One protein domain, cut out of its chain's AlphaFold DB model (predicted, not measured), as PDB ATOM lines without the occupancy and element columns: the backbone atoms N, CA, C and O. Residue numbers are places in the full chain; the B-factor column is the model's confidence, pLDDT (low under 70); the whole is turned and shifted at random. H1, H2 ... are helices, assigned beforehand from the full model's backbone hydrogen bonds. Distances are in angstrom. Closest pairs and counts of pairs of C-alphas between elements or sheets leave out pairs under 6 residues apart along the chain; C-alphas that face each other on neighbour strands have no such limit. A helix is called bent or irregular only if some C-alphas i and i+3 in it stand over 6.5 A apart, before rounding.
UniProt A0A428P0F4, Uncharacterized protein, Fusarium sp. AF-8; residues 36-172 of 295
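What this domain is: This is residues 36 to 172 of the 295 residues of an uncharacterized protein of Fusarium sp. AF-8 (UniProt A0A428P0F4). Four helices, H1, H2, H3 and H6, stand side by side in an up-and-down bundle, with H7 packed slantwise on the outside of H6. The short helices H4 and H5 lie by one end of the bundle, on the way from H3 to H6, and a long loop, residues 142 to 156, leads from the other end of H6 to H7. The printed part has 137 residues with seven named helices, H1 to H7 in chain order, and no named strand; the class is all helix. The whole is compact, with a radius of gyration of the C-alphas of 15.1 A, yet elongated, spanning 44 by 28 by 25 A.

Where its parts are: H1, residues 36 to 57, begins at C-alpha 36 (-12.643, -3.443, 97.630) and is 31.3 A long. H2, residues 61 to 78, measures 26.3 A, and H3, residues 83 to 97, 21.5 A. H4, residues 101 to 105, and H5, residues 109 to 114, are short. H6, residues 118 to 141, is the longest at 34.8 A and begins at C-alpha 118 (-42.223, 3.180, 83.135). H7, residues 157 to 172, measures 23.6 A and ends at C-alpha 172 (-15.087, -11.315, 88.042); it is neither bent nor irregular, but only just: C-alphas 158 and 161 are 6.2 A apart.

How they stand to each other: In the bundle each helix runs against the one before it. H1 and H2 form a hairpin and touch at a shallow tilt of 23 degrees, their closest C-alphas, Ser 54 and Val 64, 5.0 A apart. H2 and H3, also a hairpin, touch through residues 61 to 69 and 93 to 97, closest at the C-alphas of Ser 61 and Arg 97, 5.3 A. H3 and H6 touch at 25 degrees, a shallow tilt, opposite ways, with the C-alphas of Met 89 and Ile 130 closest at 5.2 A. H6, the hub, touches H1 with residues 131 to 139 alone, closest at the C-alphas of Ile 40 and Met 135, 5.8 A; the shallow tilt of 34 degrees is only just short of steep. H1 and H3 are apart. H7 touches H6 at a steep tilt of 48 degrees, the same way, with the C-alphas of Gly 132 and Glu 164 closest at 6.1 A. H4 is close to H2 but not clearly touching, the C-alphas of Ser 61 and Asp 101 being closest at 5.7 A. H5 is close to H6 but not clearly touching, about perpendicular at 81 degrees, closest at the C-alphas of Ala 112 and Asp 120, 5.5 A. Every O i to N i+4 pair is within hydrogen-bond range in H1, H4, H5 and H6; the counts are 12 of 14 in H2, 10 of 11 in H3 and 10 of 12 in H7.

The domain as a whole: The two C-alphas farthest apart, those of Gly 58 and Asp 150, are 45.6 A apart. The printed part has no cut. The link from H6 to H7 is long, 15 residues; the other links are tight. The mean pLDDT of the printed part is 76.4, and residues 145 to 170 are under 70.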
ATOM      1  N   THR A  36     -11.932  -4.124  98.715       86.25
ATOM      2  CA  THR A  36     -12.643  -3.443  97.630       86.25
ATOM      3  C   THR A  36     -14.137  -3.771  97.651       86.25
ATOM      4  O   THR A  36     -14.958  -2.868  97.555       86.25
ATOM      5  N   PHE A  37     -14.516  -5.039  97.839       83.81
ATOM      6  CA  PHE A  37     -15.932  -5.409  97.933       83.81
ATOM      7  C   PHE A  37     -16.627  -4.855  99.168       83.81
ATOM      8  O   PHE A  37     -17.796  -4.490  99.094       83.81
ATOM      9  N   GLU A  38     -15.934  -4.784 100.299       86.94
ATOM     10  CA  GLU A  38     -16.491  -4.175 101.508       86.94
ATOM     11  C   GLU A  38     -16.700  -2.671 101.321       86.94
ATOM     12  O   GLU A  38     -17.772  -2.175 101.651       86.94
ATOM     13  N   ALA A  39     -15.740  -1.981 100.700       88.44
ATOM     14  CA  ALA A  39     -15.865  -0.583 100.302       88.44
ATOM     15  C   ALA A  39     -17.050  -0.354  99.348       88.44
ATOM     16  O   ALA A  39     -17.846   0.554  99.568       88.44
ATOM     17  N   ILE A  40     -17.205  -1.206  98.327       85.75
ATOM     18  CA  ILE A  40     -18.357  -1.182  97.412       85.75
ATOM     19  C   ILE A  40     -19.663  -1.388  98.181       85.75
ATOM     20  O   ILE A  40     -20.594  -0.607  98.022       85.75
ATOM     21  N   THR A  41     -19.728  -2.420  99.023       86.62
ATOM     22  CA  THR A  41     -20.941  -2.765  99.776       86.62
ATOM     23  C   THR A  41     -21.341  -1.630 100.712       86.62
ATOM     24  O   THR A  41     -22.514  -1.278 100.771       86.62
ATOM     25  N   GLU A  42     -20.382  -1.025 101.416       89.25
ATOM     26  CA  GLU A  42     -20.625   0.126 102.287       89.25
ATOM     27  C   GLU A  42     -21.113   1.340 101.487       89.25
ATOM     28  O   GLU A  42     -22.082   1.988 101.882       89.25
ATOM     29  N   ALA A  43     -20.478   1.634 100.350       87.69
ATOM     30  CA  ALA A  43     -20.813   2.790  99.528       87.69
ATOM     31  C   ALA A  43     -22.200   2.652  98.872       87.69
ATOM     32  O   ALA A  43     -23.019   3.564  98.979       87.69
ATOM     33  N   VAL A  44     -22.495   1.496  98.270       85.81
ATOM     34  CA  VAL A  44     -23.808   1.189  97.680       85.81
ATOM     35  C   VAL A  44     -24.886   1.170  98.763       85.81
ATOM     36  O   VAL A  44     -25.894   1.858  98.639       85.81
ATOM     37  N   SER A  45     -24.648   0.487  99.889       87.75
ATOM     38  CA  SER A  45     -25.603   0.462 101.004       87.75
ATOM     39  C   SER A  45     -25.875   1.861 101.565       87.75
ATOM     40  O   SER A  45     -27.015   2.155 101.929       87.75
ATOM     41  N   SER A  46     -24.873   2.747 101.593       89.25
ATOM     42  CA  SER A  46     -25.048   4.148 101.984       89.25
ATOM     43  C   SER A  46     -25.984   4.892 101.030       89.25
ATOM     44  O   SER A  46     -26.854   5.628 101.498       89.25
ATOM     45  N   VAL A  47     -25.860   4.682  99.715       87.56
ATOM     46  CA  VAL A  47     -26.760   5.267  98.705       87.56
ATOM     47  C   VAL A  47     -28.182   4.734  98.874       87.56
ATOM     48  O   VAL A  47     -29.106   5.531  99.039       87.56
ATOM     49  N   SER A  48     -28.373   3.412  98.935       85.88
ATOM     50  CA  SER A  48     -29.713   2.818  99.059       85.88
ATOM     51  C   SER A  48     -30.389   3.188 100.390       85.88
ATOM     52  O   SER A  48     -31.581   3.495 100.425       85.88
ATOM     53  N   THR A  49     -29.632   3.228 101.494       88.12
ATOM     54  CA  THR A  49     -30.143   3.666 102.808       88.12
ATOM     55  C   THR A  49     -30.510   5.146 102.788       88.12
ATOM     56  O   THR A  49     -31.540   5.536 103.340       88.12
ATOM     57  N   SER A  50     -29.705   5.978 102.123       87.94
ATOM     58  CA  SER A  50     -29.977   7.411 102.009       87.94
ATOM     59  C   SER A  50     -31.212   7.676 101.160       87.94
ATOM     60  O   SER A  50     -32.056   8.464 101.585       87.94
ATOM     61  N   LEU A  51     -31.395   6.952 100.051       86.06
ATOM     62  CA  LEU A  51     -32.618   6.974  99.247       86.06
ATOM     63  C   LEU A  51     -33.848   6.635 100.103       86.06
ATOM     64  O   LEU A  51     -34.770   7.445 100.198       86.06
ATOM     65  N   ALA A  52     -33.835   5.498 100.804       85.06
ATOM     66  CA  ALA A  52     -34.946   5.084 101.666       85.06
ATOM     67  C   ALA A  52     -35.237   6.105 102.787       85.06
ATOM     68  O   ALA A  52     -36.392   6.427 103.085       85.06
ATOM     69  N   SER A  53     -34.188   6.669 103.392       86.81
ATOM     70  CA  SER A  53     -34.326   7.694 104.433       86.81
ATOM     71  C   SER A  53     -34.853   9.031 103.898       86.81
ATOM     72  O   SER A  53     -35.497   9.774 104.631       86.81
ATOM     73  N   SER A  54     -34.599   9.343 102.628       85.75
ATOM     74  CA  SER A  54     -35.012  10.605 102.009       85.75
ATOM     75  C   SER A  54     -36.468  10.555 101.578       85.75
ATOM     76  O   SER A  54     -37.225  11.469 101.895       85.75
ATOM     77  N   VAL A  55     -36.885   9.433 100.981       83.56
ATOM     78  CA  VAL A  55     -38.292   9.169 100.645       83.56
ATOM     79  C   VAL A  55     -39.169   9.195 101.903       83.56
ATOM     80  O   VAL A  55     -40.254   9.763 101.884       83.56
ATOM     81  N   SER A  56     -38.686   8.654 103.028       80.56
ATOM     82  CA  SER A  56     -39.441   8.665 104.294       80.56
ATOM     83  C   SER A  56     -39.504  10.030 104.997       80.56
ATOM     84  O   SER A  56     -40.413  10.250 105.796       80.56
ATOM     85  N   LYS A  57     -38.580  10.958 104.712       77.62
ATOM     86  CA  LYS A  57     -38.584  12.329 105.265       77.62
ATOM     87  C   LYS A  57     -39.496  13.286 104.500       77.62
ATOM     88  O   LYS A  57     -39.913  14.302 105.051       77.62
ATOM     89  N   GLY A  58     -39.804  12.971 103.248       72.44
ATOM     90  CA  GLY A  58     -40.754  13.708 102.432       72.44
ATOM     91  C   GLY A  58     -40.692  13.228 100.993       72.44
ATOM     92  O   GLY A  58     -39.606  13.036 100.451       72.44
ATOM     93  N   PHE A  59     -41.859  13.059 100.384       75.25
ATOM     94  CA  PHE A  59     -42.027  12.538  99.031       75.25
ATOM     95  C   PHE A  59     -41.738  13.599  97.961       75.25
ATOM     96  O   PHE A  59     -42.589  13.918  97.140       75.25
ATOM     97  N   ASN A  60     -40.552  14.199  98.002       83.44
ATOM     98  CA  ASN A  60     -40.132  15.178  97.009       83.44
ATOM     99  C   ASN A  60     -38.765  14.807  96.421       83.44
ATOM    100  O   ASN A  60     -37.925  14.157  97.051       83.44
ATOM    101  N   SER A  61     -38.547  15.244  95.189       83.50
ATOM    102  CA  SER A  61     -37.343  14.924  94.417       83.50
ATOM    103  C   SER A  61     -36.099  15.610  94.979       83.50
ATOM    104  O   SER A  61     -34.989  15.095  94.855       83.50
ATOM    105  N   GLN A  62     -36.282  16.747  95.656       86.00
ATOM    106  CA  GLN A  62     -35.199  17.517  96.264       86.00
ATOM    107  C   GLN A  62     -34.580  16.805  97.476       86.00
ATOM    108  O   GLN A  62     -33.359  16.731  97.581       86.00
ATOM    109  N   ASN A  63     -35.396  16.223  98.357       85.31
ATOM    110  CA  ASN A  63     -34.933  15.455  99.511       85.31
ATOM    111  C   ASN A  63     -34.154  14.224  99.049       85.31
ATOM    112  O   ASN A  63     -33.113  13.904  99.618       85.31
ATOM    113  N   VAL A  64     -34.651  13.536  98.014       85.31
ATOM    114  CA  VAL A  64     -33.974  12.371  97.430       85.31
ATOM    115  C   VAL A  64     -32.630  12.771  96.830       85.31
ATOM    116  O   VAL A  64     -31.622  12.121  97.110       85.31
ATOM    117  N   TYR A  65     -32.595  13.867  96.071       88.25
ATOM    118  CA  TYR A  65     -31.357  14.428  95.540       88.25
ATOM    119  C   TYR A  65     -30.346  14.734  96.658       88.25
ATOM    120  O   TYR A  65     -29.219  14.245  96.619       88.25
ATOM    121  N   GLU A  66     -30.744  15.492  97.683       88.44
ATOM    122  CA  GLU A  66     -29.858  15.891  98.785       88.44
ATOM    123  C   GLU A  66     -29.345  14.690  99.586       88.44
ATOM    124  O   GLU A  66     -28.171  14.646  99.958       88.44
ATOM    125  N   GLY A  67     -30.194  13.685  99.810       85.94
ATOM    126  CA  GLY A  67     -29.805  12.459 100.497       85.94
ATOM    127  C   GLY A  67     -28.765  11.648  99.732       85.94
ATOM    128  O   GLY A  67     -27.781  11.200 100.323       85.94
ATOM    129  N   ILE A  68     -28.944  11.476  98.419       87.56
ATOM    130  CA  ILE A  68     -27.984  10.733  97.591       87.56
ATOM    131  C   ILE A  68     -26.676  11.522  97.450       87.56
ATOM    132  O   ILE A  68     -25.605  10.935  97.591       87.56
ATOM    133  N   VAL A  69     -26.732  12.844  97.253       90.19
ATOM    134  CA  VAL A  69     -25.529  13.695  97.219       90.19
ATOM    135  C   VAL A  69     -24.742  13.583  98.524       90.19
ATOM    136  O   VAL A  69     -23.531  13.377  98.489       90.19
ATOM    137  N   GLY A  70     -25.418  13.634  99.676       87.00
ATOM    138  CA  GLY A  70     -24.774  13.450 100.978       87.00
ATOM    139  C   GLY A  70     -24.092  12.085 101.126       87.00
ATOM    140  O   GLY A  70     -22.992  12.002 101.674       87.00
ATOM    141  N   ALA A  71     -24.699  11.018 100.596       87.06
ATOM    142  CA  ALA A  71     -24.097   9.685 100.574       87.06
ATOM    143  C   ALA A  71     -22.860   9.616  99.667       87.06
ATOM    144  O   ALA A  71     -21.844   9.026 100.043       87.06
ATOM    145  N   LEU A  72     -22.933  10.237  98.487       87.75
ATOM    146  CA  LEU A  72     -21.848  10.254  97.510       87.75
ATOM    147  C   LEU A  72     -20.673  11.123  97.953       87.75
ATOM    148  O   LEU A  72     -19.539  10.776  97.641       87.75
ATOM    149  N   GLN A  73     -20.908  12.180  98.736       88.12
ATOM    150  CA  GLN A  73     -19.857  13.047  99.279       88.12
ATOM    151  C   GLN A  73     -18.771  12.235 100.000       88.12
ATOM    152  O   GLN A  73     -17.585  12.378  99.714       88.12
ATOM    153  N   LYS A  74     -19.183  11.300 100.871       83.62
ATOM    154  CA  LYS A  74     -18.257  10.415 101.594       83.62
ATOM    155  C   LYS A  74     -17.422   9.569 100.630       83.62
ATOM    156  O   LYS A  74     -16.230   9.362 100.860       83.62
ATOM    157  N   SER A  75     -18.040   9.078  99.559       84.81
ATOM    158  CA  SER A  75     -17.342   8.305  98.538       84.81
ATOM    159  C   SER A  75     -16.377   9.175  97.734       84.81
ATOM    160  O   SER A  75     -15.241   8.751  97.547       84.81
ATOM    161  N   TYR A  76     -16.772  10.386  97.330       85.25
ATOM    162  CA  TYR A  76     -15.919  11.344  96.619       85.25
ATOM    163  C   TYR A  76     -14.674  11.746  97.409       85.25
ATOM    164  O   TYR A  76     -13.601  11.864  96.823       85.25
ATOM    165  N   ASP A  77     -14.794  11.895  98.726       85.75
ATOM    166  CA  ASP A  77     -13.659  12.242  99.585       85.75
ATOM    167  C   ASP A  77     -12.696  11.059  99.799       85.75
ATOM    168  O   ASP A  77     -11.504  11.249 100.037       85.75
ATOM    169  N   THR A  78     -13.210   9.827  99.727       84.00
ATOM    170  CA  THR A  78     -12.453   8.610 100.065       84.00
ATOM    171  C   THR A  78     -11.821   7.941  98.841       84.00
ATOM    172  O   THR A  78     -10.740   7.358  98.945       84.00
ATOM    173  N   TYR A  79     -12.482   7.995  97.683       85.50
ATOM    174  CA  TYR A  79     -12.108   7.240  96.486       85.50
ATOM    175  C   TYR A  79     -11.763   8.159  95.312       85.50
ATOM    176  O   TYR A  79     -12.234   9.285  95.194       85.50
ATOM    177  N   THR A  80     -10.927   7.660  94.405       81.06
ATOM    178  CA  THR A  80     -10.541   8.372  93.186       81.06
ATOM    179  C   THR A  80     -11.497   8.038  92.049       81.06
ATOM    180  O   THR A  80     -11.610   6.886  91.631       81.06
ATOM    181  N   PHE A  81     -12.128   9.068  91.489       79.25
ATOM    182  CA  PHE A  81     -13.022   8.944  90.342       79.25
ATOM    183  C   PHE A  81     -12.426   9.606  89.101       79.25
ATOM    184  O   PHE A  81     -11.745  10.628  89.174       79.25
ATOM    185  N   ASN A  82     -12.710   9.031  87.932       77.44
ATOM    186  CA  ASN A  82     -12.454   9.700  86.660       77.44
ATOM    187  C   ASN A  82     -13.478  10.830  86.472       77.44
ATOM    188  O   ASN A  82     -14.656  10.643  86.765       77.44
ATOM    189  N   VAL A  83     -13.048  11.960  85.905       77.25
ATOM    190  CA  VAL A  83     -13.908  13.088  85.505       77.25
ATOM    191  C   VAL A  83     -15.148  12.623  84.735       77.25
ATOM    192  O   VAL A  83     -16.244  13.116  84.985       77.25
ATOM    193  N   LYS A  84     -15.010  11.636  83.838       75.25
ATOM    194  CA  LYS A  84     -16.155  11.083  83.101       75.25
ATOM    195  C   LYS A  84     -17.153  10.375  84.025       75.25
ATOM    196  O   LYS A  84     -18.348  10.568  83.869       75.25
ATOM    197  N   THR A  85     -16.667   9.587  84.983       75.94
ATOM    198  CA  THR A  85     -17.501   8.861  85.955       75.94
ATOM    199  C   THR A  85     -18.242   9.830  86.872       75.94
ATOM    200  O   THR A  85     -19.436   9.663  87.088       75.94
ATOM    201  N   VAL A  86     -17.568  10.887  87.337       81.44
ATOM    202  CA  VAL A  86     -18.208  11.966  88.110       81.44
ATOM    203  C   VAL A  86     -19.291  12.651  87.277       81.44
ATOM    204  O   VAL A  86     -20.427  12.747  87.717       81.44
ATOM    205  N   SER A  87     -18.990  13.022  86.029       80.88
ATOM    206  CA  SER A  87     -19.965  13.663  85.138       80.88
ATOM    207  C   SER A  87     -21.185  12.783  84.839       80.88
ATOM    208  O   SER A  87     -22.294  13.308  84.732       80.88
ATOM    209  N   THR A  88     -21.006  11.465  84.706       80.88
ATOM    210  CA  THR A  88     -22.110  10.509  84.542       80.88
ATOM    211  C   THR A  88     -22.979  10.445  85.797       80.88
ATOM    212  O   THR A  88     -24.200  10.544  85.678       80.88
ATOM    213  N   MET A  89     -22.374  10.359  86.986       82.75
ATOM    214  CA  MET A  89     -23.117  10.380  88.250       82.75
ATOM    215  C   MET A  89     -23.858  11.704  88.448       82.75
ATOM    216  O   MET A  89     -25.045  11.682  88.748       82.75
ATOM    217  N   ASP A  90     -23.218  12.844  88.194       86.25
ATOM    218  CA  ASP A  90     -23.848  14.164  88.311       86.25
ATOM    219  C   ASP A  90     -25.029  14.325  87.343       86.25
ATOM    220  O   ASP A  90     -26.070  14.866  87.711       86.25
ATOM    221  N   SER A  91     -24.912  13.796  86.120       85.50
ATOM    222  CA  SER A  91     -26.010  13.808  85.139       85.50
ATOM    223  C   SER A  91     -27.182  12.925  85.581       85.50
ATOM    224  O   SER A  91     -28.345  13.297  85.401       85.50
ATOM    225  N   ALA A  92     -26.893  11.765  86.178       84.94
ATOM    226  CA  ALA A  92     -27.914  10.887  86.737       84.94
ATOM    227  C   ALA A  92     -28.604  11.534  87.952       84.94
ATOM    228  O   ALA A  92     -29.829  11.517  88.039       84.94
ATOM    229  N   LEU A  93     -27.842  12.186  88.835       87.00
ATOM    230  CA  LEU A  93     -28.369  12.946  89.973       87.00
ATOM    231  C   LEU A  93     -29.259  14.107  89.529       87.00
ATOM    232  O   LEU A  93     -30.322  14.319  90.105       87.00
ATOM    233  N   GLU A  94     -28.864  14.849  88.497       88.06
ATOM    234  CA  GLU A  94     -29.696  15.937  87.982       88.06
ATOM    235  C   GLU A  94     -30.991  15.399  87.360       88.06
ATOM    236  O   GLU A  94     -32.060  15.981  87.533       88.06
ATOM    237  N   SER A  95     -30.930  14.228  86.718       87.44
ATOM    238  CA  SER A  95     -32.114  13.557  86.175       87.44
ATOM    239  C   SER A  95     -33.106  13.152  87.272       87.44
ATOM    240  O   SER A  95     -34.314  13.205  87.038       87.44
ATOM    241  N   ILE A  96     -32.643  12.853  88.492       85.31
ATOM    242  CA  ILE A  96     -33.525  12.573  89.640       85.31
ATOM    243  C   ILE A  96     -34.422  13.774  89.965       85.31
ATOM    244  O   ILE A  96     -35.586  13.589  90.310       85.31
ATOM    245  N   ARG A  97     -33.936  15.010  89.794       86.19
ATOM    246  CA  ARG A  97     -34.742  16.224  90.031       86.19
ATOM    247  C   ARG A  97     -35.869  16.414  89.022       86.19
ATOM    248  O   ARG A  97     -36.814  17.144  89.299       86.19
ATOM    249  N   THR A  98     -35.762  15.793  87.847       87.62
ATOM    250  CA  THR A  98     -36.783  15.887  86.792       87.62
ATOM    251  C   THR A  98     -37.967  14.948  87.023       87.62
ATOM    252  O   THR A  98     -38.989  15.063  86.343       87.62
ATOM    253  N   ILE A  99     -37.847  14.029  87.986       86.06
ATOM    254  CA  ILE A  99     -38.905  13.093  88.353       86.06
ATOM    255  C   ILE A  99     -40.032  13.871  89.057       86.06
ATOM    256  O   ILE A  99     -39.756  14.692  89.925       86.06
ATOM    257  N   PRO A 100     -41.312  13.652  88.709       85.38
ATOM    258  CA  PRO A 100     -42.419  14.306  89.401       85.38
ATOM    259  C   PRO A 100     -42.514  13.882  90.868       85.38
ATOM    260  O   PRO A 100     -42.412  12.696  91.170       85.38
ATOM    261  N   ASP A 101     -42.832  14.815  91.768       85.25
ATOM    262  CA  ASP A 101     -42.938  14.513  93.205       85.25
ATOM    263  C   ASP A 101     -43.992  13.432  93.526       85.25
ATOM    264  O   ASP A 101     -43.793  12.590  94.402       85.25
ATOM    265  N   SER A 102     -45.056  13.355  92.719       83.19
ATOM    266  CA  SER A 102     -46.093  12.315  92.807       83.19
ATOM    267  C   SER A 102     -45.573  10.886  92.594       83.19
ATOM    268  O   SER A 102     -46.210   9.917  93.015       83.19
ATOM    269  N   TYR A 103     -44.411  10.722  91.955       85.12
ATOM    270  CA  TYR A 103     -43.756   9.423  91.841       85.12
ATOM    271  C   TYR A 103     -43.287   8.922  93.208       85.12
ATOM    272  O   TYR A 103     -43.548   7.772  93.560       85.12
ATOM    273  N   TRP A 104     -42.647   9.783  94.001       84.38
ATOM    274  CA  TRP A 104     -42.092   9.401  95.299       84.38
ATOM    275  C   TRP A 104     -43.186   9.023  96.295       84.38
ATOM    276  O   TRP A 104     -43.000   8.089  97.070       84.38
ATOM    277  N   GLU A 105     -44.347   9.680  96.227       81.25
ATOM    278  CA  GLU A 105     -45.526   9.359  97.050       81.25
ATOM    279  C   GLU A 105     -46.078   7.961  96.773       81.25
ATOM    280  O   GLU A 105     -46.630   7.305  97.655       81.25
ATOM    281  N   THR A 106     -45.937   7.502  95.531       80.88
ATOM    282  CA  THR A 106     -46.444   6.208  95.077       80.88
ATOM    283  C   THR A 106     -45.342   5.162  94.975       80.88
ATOM    284  O   THR A 106     -45.585   4.086  94.429       80.88
ATOM    285  N   LEU A 107     -44.133   5.443  95.469       80.38
ATOM    286  CA  LEU A 107     -43.023   4.504  95.407       80.38
ATOM    287  C   LEU A 107     -43.329   3.271  96.263       80.38
ATOM    288  O   LEU A 107     -43.451   3.347  97.483       80.38
ATOM    289  N   ASP A 108     -43.404   2.120  95.605       78.44
ATOM    290  CA  ASP A 108     -43.514   0.817  96.246       78.44
ATOM    291  C   ASP A 108     -42.356  -0.055  95.756       78.44
ATOM    292  O   ASP A 108     -42.290  -0.419  94.578       78.44
ATOM    293  N   GLY A 109     -41.438  -0.385  96.667       72.75
ATOM    294  CA  GLY A 109     -40.267  -1.205  96.362       72.75
ATOM    295  C   GLY A 109     -40.631  -2.610  95.871       72.75
ATOM    296  O   GLY A 109     -39.928  -3.164  95.029       72.75
ATOM    297  N   ASN A 110     -41.757  -3.174  96.316       75.94
ATOM    298  CA  ASN A 110     -42.208  -4.483  95.842       75.94
ATOM    299  C   ASN A 110     -42.760  -4.393  94.418       75.94
ATOM    300  O   ASN A 110     -42.491  -5.276  93.598       75.94
ATOM    301  N   ARG A 111     -43.488  -3.315  94.092       82.00
ATOM    302  CA  ARG A 111     -43.951  -3.055  92.721       82.00
ATOM    303  C   ARG A 111     -42.770  -2.871  91.776       82.00
ATOM    304  O   ARG A 111     -42.735  -3.531  90.741       82.00
ATOM    305  N   ALA A 112     -41.801  -2.036  92.149       74.12
ATOM    306  CA  ALA A 112     -40.635  -1.739  91.321       74.12
ATOM    307  C   ALA A 112     -39.837  -3.002  90.939       74.12
ATOM    308  O   ALA A 112     -39.261  -3.057  89.858       74.12
ATOM    309  N   LEU A 113     -39.845  -4.036  91.787       72.62
ATOM    310  CA  LEU A 113     -39.137  -5.297  91.536       72.62
ATOM    311  C   LEU A 113     -39.966  -6.353  90.787       72.62
ATOM    312  O   LEU A 113     -39.398  -7.179  90.078       72.62
ATOM    313  N   THR A 114     -41.292  -6.373  90.959       76.12
ATOM    314  CA  THR A 114     -42.150  -7.463  90.445       76.12
ATOM    315  C   THR A 114     -42.952  -7.087  89.204       76.12
ATOM    316  O   THR A 114     -43.231  -7.951  88.374       76.12
ATOM    317  N   ASN A 115     -43.324  -5.815  89.060       79.88
ATOM    318  CA  ASN A 115     -44.055  -5.289  87.912       79.88
ATOM    319  C   ASN A 115     -43.768  -3.781  87.757       79.88
ATOM    320  O   ASN A 115     -44.618  -2.956  88.116       79.88
ATOM    321  N   PRO A 116     -42.559  -3.414  87.287       80.56
ATOM    322  CA  PRO A 116     -42.131  -2.024  87.216       80.56
ATOM    323  C   PRO A 116     -42.992  -1.237  86.230       80.56
ATOM    324  O   PRO A 116     -43.234  -1.665  85.099       80.56
ATOM    325  N   ASN A 117     -43.430  -0.051  86.642       83.75
ATOM    326  CA  ASN A 117     -43.989   0.916  85.704       83.75
ATOM    327  C   ASN A 117     -42.856   1.633  84.928       83.75
ATOM    328  O   ASN A 117     -41.665   1.450  85.197       83.75
ATOM    329  N   ALA A 118     -43.215   2.458  83.937       81.94
ATOM    330  CA  ALA A 118     -42.223   3.180  83.135       81.94
ATOM    331  C   ALA A 118     -41.318   4.088  83.992       81.94
ATOM    332  O   ALA A 118     -40.115   4.152  83.758       81.94
ATOM    333  N   ASN A 119     -41.877   4.725  85.025       81.56
ATOM    334  CA  ASN A 119     -41.127   5.600  85.925       81.56
ATOM    335  C   ASN A 119     -40.203   4.804  86.865       81.56
ATOM    336  O   ASN A 119     -39.073   5.220  87.083       81.56
ATOM    337  N   ASP A 120     -40.634   3.637  87.353       81.06
ATOM    338  CA  ASP A 120     -39.831   2.710  88.159       81.06
ATOM    339  C   ASP A 120     -38.614   2.246  87.361       81.06
ATOM    340  O   ASP A 120     -37.508   2.210  87.887       81.06
ATOM    341  N   THR A 121     -38.796   1.963  86.068       80.12
ATOM    342  CA  THR A 121     -37.691   1.579  85.179       80.12
ATOM    343  C   THR A 121     -36.676   2.715  85.023       80.12
ATOM    344  O   THR A 121     -35.477   2.464  85.083       80.12
ATOM    345  N   ILE A 122     -37.138   3.964  84.880       83.06
ATOM    346  CA  ILE A 122     -36.264   5.147  84.792       83.06
ATOM    347  C   ILE A 122     -35.483   5.345  86.097       83.06
ATOM    348  O   ILE A 122     -34.273   5.542  86.066       83.06
ATOM    349  N   VAL A 123     -36.151   5.271  87.252       82.75
ATOM    350  CA  VAL A 123     -35.490   5.450  88.555       82.75
ATOM    351  C   VAL A 123     -34.483   4.338  88.826       82.75
ATOM    352  O   VAL A 123     -33.376   4.623  89.275       82.75
ATOM    353  N   LEU A 124     -34.832   3.088  88.518       79.88
ATOM    354  CA  LEU A 124     -33.917   1.955  88.647       79.88
ATOM    355  C   LEU A 124     -32.689   2.119  87.749       79.88
ATOM    356  O   LEU A 124     -31.581   1.873  88.210       79.88
ATOM    357  N   ASP A 125     -32.855   2.567  86.505       80.56
ATOM    358  CA  ASP A 125     -31.734   2.802  85.589       80.56
ATOM    359  C   ASP A 125     -30.800   3.919  86.085       80.56
ATOM    360  O   ASP A 125     -29.577   3.765  86.078       80.56
ATOM    361  N   LEU A 126     -31.363   5.010  86.618       82.94
ATOM    362  CA  LEU A 126     -30.588   6.102  87.215       82.94
ATOM    363  C   LEU A 126     -29.811   5.648  88.457       82.94
ATOM    364  O   LEU A 126     -28.621   5.942  88.577       82.94
ATOM    365  N   ILE A 127     -30.458   4.910  89.364       81.25
ATOM    366  CA  ILE A 127     -29.811   4.367  90.566       81.25
ATOM    367  C   ILE A 127     -28.719   3.365  90.178       81.25
ATOM    368  O   ILE A 127     -27.599   3.481  90.666       81.25
ATOM    369  N   ASN A 128     -28.997   2.446  89.249       79.25
ATOM    370  CA  ASN A 128     -28.014   1.479  88.755       79.25
ATOM    371  C   ASN A 128     -26.820   2.167  88.085       79.25
ATOM    372  O   ASN A 128     -25.691   1.718  88.254       79.25
ATOM    373  N   THR A 129     -27.048   3.266  87.363       80.88
ATOM    374  CA  THR A 129     -25.972   4.070  86.767       80.88
ATOM    375  C   THR A 129     -25.095   4.706  87.848       80.88
ATOM    376  O   THR A 129     -23.870   4.668  87.750       80.88
ATOM    377  N   ILE A 130     -25.694   5.259  88.909       82.75
ATOM    378  CA  ILE A 130     -24.944   5.827  90.040       82.75
ATOM    379  C   ILE A 130     -24.144   4.734  90.755       82.75
ATOM    380  O   ILE A 130     -22.949   4.905  90.996       82.75
ATOM    381  N   GLU A 131     -24.772   3.602  91.072       80.69
ATOM    382  CA  GLU A 131     -24.129   2.476  91.754       80.69
ATOM    383  C   GLU A 131     -23.019   1.843  90.897       80.69
ATOM    384  O   GLU A 131     -21.923   1.597  91.403       80.69
ATOM    385  N   GLY A 132     -23.243   1.654  89.595       77.19
ATOM    386  CA  GLY A 132     -22.259   1.127  88.646       77.19
ATOM    387  C   GLY A 132     -21.041   2.038  88.491       77.19
ATOM    388  O   GLY A 132     -19.894   1.586  88.612       77.19
ATOM    389  N   SER A 133     -21.265   3.344  88.335       82.19
ATOM    390  CA  SER A 133     -20.199   4.350  88.316       82.19
ATOM    391  C   SER A 133     -19.430   4.406  89.641       82.19
ATOM    392  O   SER A 133     -18.194   4.481  89.642       82.19
ATOM    393  N   LEU A 134     -20.131   4.302  90.774       83.19
ATOM    394  CA  LEU A 134     -19.542   4.257  92.110       83.19
ATOM    395  C   LEU A 134     -18.645   3.025  92.286       83.19
ATOM    396  O   LEU A 134     -17.484   3.149  92.686       83.19
ATOM    397  N   MET A 135     -19.145   1.846  91.914       80.69
ATOM    398  CA  MET A 135     -18.391   0.592  91.906       80.69
ATOM    399  C   MET A 135     -17.135   0.706  91.045       80.69
ATOM    400  O   MET A 135     -16.046   0.335  91.488       80.69
ATOM    401  N   ASN A 136     -17.253   1.260  89.839       80.44
ATOM    402  CA  ASN A 136     -16.126   1.432  88.929       80.44
ATOM    403  C   ASN A 136     -15.053   2.388  89.486       80.44
ATOM    404  O   ASN A 136     -13.854   2.113  89.368       80.44
ATOM    405  N   GLY A 137     -15.448   3.488  90.134       82.25
ATOM    406  CA  GLY A 137     -14.512   4.403  90.798       82.25
ATOM    407  C   GLY A 137     -13.765   3.746  91.960       82.25
ATOM    408  O   GLY A 137     -12.537   3.845  92.065       82.25
ATOM    409  N   ILE A 138     -14.476   2.974  92.783       85.19
ATOM    410  CA  ILE A 138     -13.867   2.213  93.882       85.19
ATOM    411  C   ILE A 138     -12.891   1.163  93.326       85.19
ATOM    412  O   ILE A 138     -11.734   1.114  93.746       85.19
ATOM    413  N   LEU A 139     -13.291   0.386  92.316       81.94
ATOM    414  CA  LEU A 139     -12.417  -0.585  91.641       81.94
ATOM    415  C   LEU A 139     -11.160   0.068  91.054       81.94
ATOM    416  O   LEU A 139     -10.074  -0.513  91.117       81.94
ATOM    417  N   THR A 140     -11.290   1.274  90.501       81.81
ATOM    418  CA  THR A 140     -10.159   2.057  89.983       81.81
ATOM    419  C   THR A 140      -9.204   2.459  91.103       81.81
ATOM    420  O   THR A 140      -7.994   2.284  90.965       81.81
ATOM    421  N   THR A 141      -9.731   2.914  92.241       83.94
ATOM    422  CA  THR A 141      -8.936   3.310  93.417       83.94
ATOM    423  C   THR A 141      -8.070   2.162  93.941       83.94
ATOM    424  O   THR A 141      -6.907   2.363  94.279       83.94
ATOM    425  N   TYR A 142      -8.605   0.940  93.945       82.50
ATOM    426  CA  TYR A 142      -7.880  -0.257  94.380       82.50
ATOM    427  C   TYR A 142      -7.042  -0.926  93.271       82.50
ATOM    428  O   TYR A 142      -6.477  -1.998  93.488       82.50
ATOM    429  N   GLY A 143      -6.941  -0.331  92.073       77.75
ATOM    430  CA  GLY A 143      -6.170  -0.892  90.954       77.75
ATOM    431  C   GLY A 143      -6.750  -2.195  90.383       77.75
ATOM    432  O   GLY A 143      -6.050  -2.987  89.738       77.75
ATOM    433  N   LEU A 144      -8.036  -2.445  90.635       73.75
ATOM    434  CA  LEU A 144      -8.769  -3.603  90.130       73.75
ATOM    435  C   LEU A 144      -9.507  -3.308  88.827       73.75
ATOM    436  O   LEU A 144      -9.884  -4.258  88.143       73.75
ATOM    437  N   SER A 145      -9.636  -2.035  88.437       66.06
ATOM    438  CA  SER A 145     -10.181  -1.658  87.135       66.06
ATOM    439  C   SER A 145      -9.403  -2.359  86.026       66.06
ATOM    440  O   SER A 145      -8.206  -2.111  85.828       66.06
ATOM    441  N   THR A 146     -10.072  -3.219  85.264       54.53
ATOM    442  CA  THR A 146      -9.521  -3.650  83.989       54.53
ATOM    443  C   THR A 146      -9.599  -2.435  83.089       54.53
ATOM    444  O   THR A 146     -10.677  -2.054  82.638       54.53
ATOM    445  N   SER A 147      -8.466  -1.774  82.874       43.81
ATOM    446  CA  SER A 147      -8.377  -0.814  81.793       43.81
ATOM    447  C   SER A 147      -8.669  -1.603  80.523       43.81
ATOM    448  O   SER A 147      -7.795  -2.277  79.983       43.81
ATOM    449  N   SER A 148      -9.904  -1.545  80.044       40.88
ATOM    450  CA  SER A 148     -10.236  -1.784  78.652       40.88
ATOM    451  C   SER A 148      -9.602  -0.658  77.830       40.88
ATOM    452  O   SER A 148     -10.273   0.093  77.133       40.88
ATOM    453  N   LYS A 149      -8.270  -0.539  77.893       37.03
ATOM    454  CA  LYS A 149      -7.469   0.289  76.990       37.03
ATOM    455  C   LYS A 149      -7.741  -0.081  75.525       37.03
ATOM    456  O   LYS A 149      -7.547   0.764  74.665       37.03
ATOM    457  N   ASP A 150      -8.308  -1.267  75.273       35.50
ATOM    458  CA  ASP A 150      -8.661  -1.767  73.939       35.50
ATOM    459  C   ASP A 150     -10.156  -1.723  73.583       35.50
ATOM    460  O   ASP A 150     -10.542  -2.154  72.496       35.50
ATOM    461  N   LYS A 151     -11.032  -1.179  74.436       36.41
ATOM    462  CA  LYS A 151     -12.409  -0.857  74.026       36.41
ATOM    463  C   LYS A 151     -12.751   0.536  74.507       36.41
ATOM    464  O   LYS A 151     -13.296   0.717  75.592       36.41
ATOM    465  N   ALA A 152     -12.387   1.501  73.666       34.41
ATOM    466  CA  ALA A 152     -12.845   2.876  73.731       34.41
ATOM    467  C   ALA A 152     -14.301   2.923  74.211       34.41
ATOM    468  O   ALA A 152     -15.187   2.332  73.593       34.41
ATOM    469  N   LEU A 153     -14.510   3.605  75.338       42.34
ATOM    470  CA  LEU A 153     -15.824   3.980  75.840       42.34
ATOM    471  C   LEU A 153     -16.642   4.545  74.670       42.34
ATOM    472  O   LEU A 153     -16.234   5.575  74.123       42.34
ATOM    473  N   PRO A 154     -17.762   3.932  74.260       36.69
ATOM    474  CA  PRO A 154     -18.565   4.535  73.216       36.69
ATOM    475  C   PRO A 154     -19.206   5.818  73.774       36.69
ATOM    476  O   PRO A 154     -19.392   5.997  74.980       36.69
ATOM    477  N   ALA A 155     -19.443   6.777  72.886       38.31
ATOM    478  CA  ALA A 155     -19.866   8.135  73.225       38.31
ATOM    479  C   ALA A 155     -21.361   8.253  73.604       38.31
ATOM    480  O   ALA A 155     -21.843   9.364  73.793       38.31
ATOM    481  N   ASN A 156     -22.088   7.134  73.727       38.09
ATOM    482  CA  ASN A 156     -23.540   7.121  73.943       38.09
ATOM    483  C   ASN A 156     -23.919   6.729  75.390       38.09
ATOM    484  O   ASN A 156     -23.284   5.829  75.946       38.09
ATOM    485  N   PRO A 157     -24.983   7.304  75.980       42.28
ATOM    486  CA  PRO A 157     -25.492   6.925  77.308       42.28
ATOM    487  C   PRO A 157     -25.795   5.420  77.429       42.28
ATOM    488  O   PRO A 157     -25.296   4.770  78.343       42.28
ATOM    489  N   ASP A 158     -26.431   4.828  76.409       45.06
ATOM    490  CA  ASP A 158     -26.730   3.381  76.318       45.06
ATOM    491  C   ASP A 158     -25.489   2.471  76.321       45.06
ATOM    492  O   ASP A 158     -25.576   1.245  76.439       45.06
ATOM    493  N   SER A 159     -24.310   3.058  76.122       49.28
ATOM    494  CA  SER A 159     -23.035   2.350  76.091       49.28
ATOM    495  C   SER A 159     -22.206   2.520  77.359       49.28
ATOM    496  O   SER A 159     -21.270   1.748  77.559       49.28
ATOM    497  N   ALA A 160     -22.559   3.482  78.220       45.91
ATOM    498  CA  ALA A 160     -21.922   3.674  79.516       45.91
ATOM    499  C   ALA A 160     -22.290   2.524  80.465       45.91
ATOM    500  O   ALA A 160     -21.389   1.832  80.931       45.91
ATOM    501  N   ALA A 161     -23.584   2.212  80.600       47.44
ATOM    502  CA  ALA A 161     -24.064   1.065  81.379       47.44
ATOM    503  C   ALA A 161     -23.460  -0.266  80.889       47.44
ATOM    504  O   ALA A 161     -22.935  -1.056  81.669       47.44
ATOM    505  N   LYS A 162     -23.400  -0.473  79.564       50.53
ATOM    506  CA  LYS A 162     -22.729  -1.646  78.970       50.53
ATOM    507  C   LYS A 162     -21.221  -1.664  79.229       50.53
ATOM    508  O   LYS A 162     -20.632  -2.734  79.338       50.53
ATOM    509  N   SER A 163     -20.567  -0.506  79.299       50.00
ATOM    510  CA  SER A 163     -19.135  -0.428  79.607       50.00
ATOM    511  C   SER A 163     -18.830  -0.721  81.077       50.00
ATOM    512  O   SER A 163     -17.802  -1.331  81.368       50.00
ATOM    513  N   GLU A 164     -19.743  -0.365  81.981       54.84
ATOM    514  CA  GLU A 164     -19.665  -0.684  83.408       54.84
ATOM    515  C   GLU A 164     -19.925  -2.175  83.657       54.84
ATOM    516  O   GLU A 164     -19.150  -2.825  84.357       54.84
ATOM    517  N   GLU A 165     -20.912  -2.764  82.978       57.88
ATOM    518  CA  GLU A 165     -21.164  -4.210  83.000       57.88
ATOM    519  C   GLU A 165     -19.942  -5.009  82.503       57.88
ATOM    520  O   GLU A 165     -19.544  -6.018  83.091       57.88
ATOM    521  N   LEU A 166     -19.285  -4.539  81.437       57.94
ATOM    522  CA  LEU A 166     -18.056  -5.153  80.931       57.94
ATOM    523  C   LEU A 166     -16.888  -5.037  81.922       57.94
ATOM    524  O   LEU A 166     -16.091  -5.972  82.014       57.94
ATOM    525  N   ALA A 167     -16.784  -3.932  82.664       59.84
ATOM    526  CA  ALA A 167     -15.764  -3.758  83.698       59.84
ATOM    527  C   ALA A 167     -15.996  -4.709  84.885       59.84
ATOM    528  O   ALA A 167     -15.047  -5.335  85.359       59.84
ATOM    529  N   ILE A 168     -17.249  -4.889  85.308       64.00
ATOM    530  CA  ILE A 168     -17.630  -5.823  86.378       64.00
ATOM    531  C   ILE A 168     -17.321  -7.269  85.967       64.00
ATOM    532  O   ILE A 168     -16.670  -7.998  86.716       64.00
ATOM    533  N   ASN A 169     -17.688  -7.665  84.746       69.12
ATOM    534  CA  ASN A 169     -17.395  -9.001  84.215       69.12
ATOM    535  C   ASN A 169     -15.885  -9.283  84.117       69.12
ATOM    536  O   ASN A 169     -15.422 -10.401  84.347       69.12
ATOM    537  N   ALA A 170     -15.091  -8.273  83.767       67.00
ATOM    538  CA  ALA A 170     -13.646  -8.417  83.664       67.00
ATOM    539  C   ALA A 170     -12.972  -8.531  85.045       67.00
ATOM    540  O   ALA A 170     -11.996  -9.273  85.193       67.00
ATOM    541  N   VAL A 171     -13.519  -7.859  86.063       72.38
ATOM    542  CA  VAL A 171     -13.122  -8.054  87.463       72.38
ATOM    543  C   VAL A 171     -13.457  -9.470  87.913       72.38
ATOM    544  O   VAL A 171     -12.560 -10.151  88.406       72.38
ATOM    545  N   ASP A 172     -14.675  -9.953  87.674       76.50
ATOM    546  CA  ASP A 172     -15.087 -11.315  88.042       76.50
ATOM    547  C   ASP A 172     -14.131 -12.381  87.474       76.50
ATOM    548  O   ASP A 172     -13.613 -13.240  88.194       76.50
TER     549      ASP A 172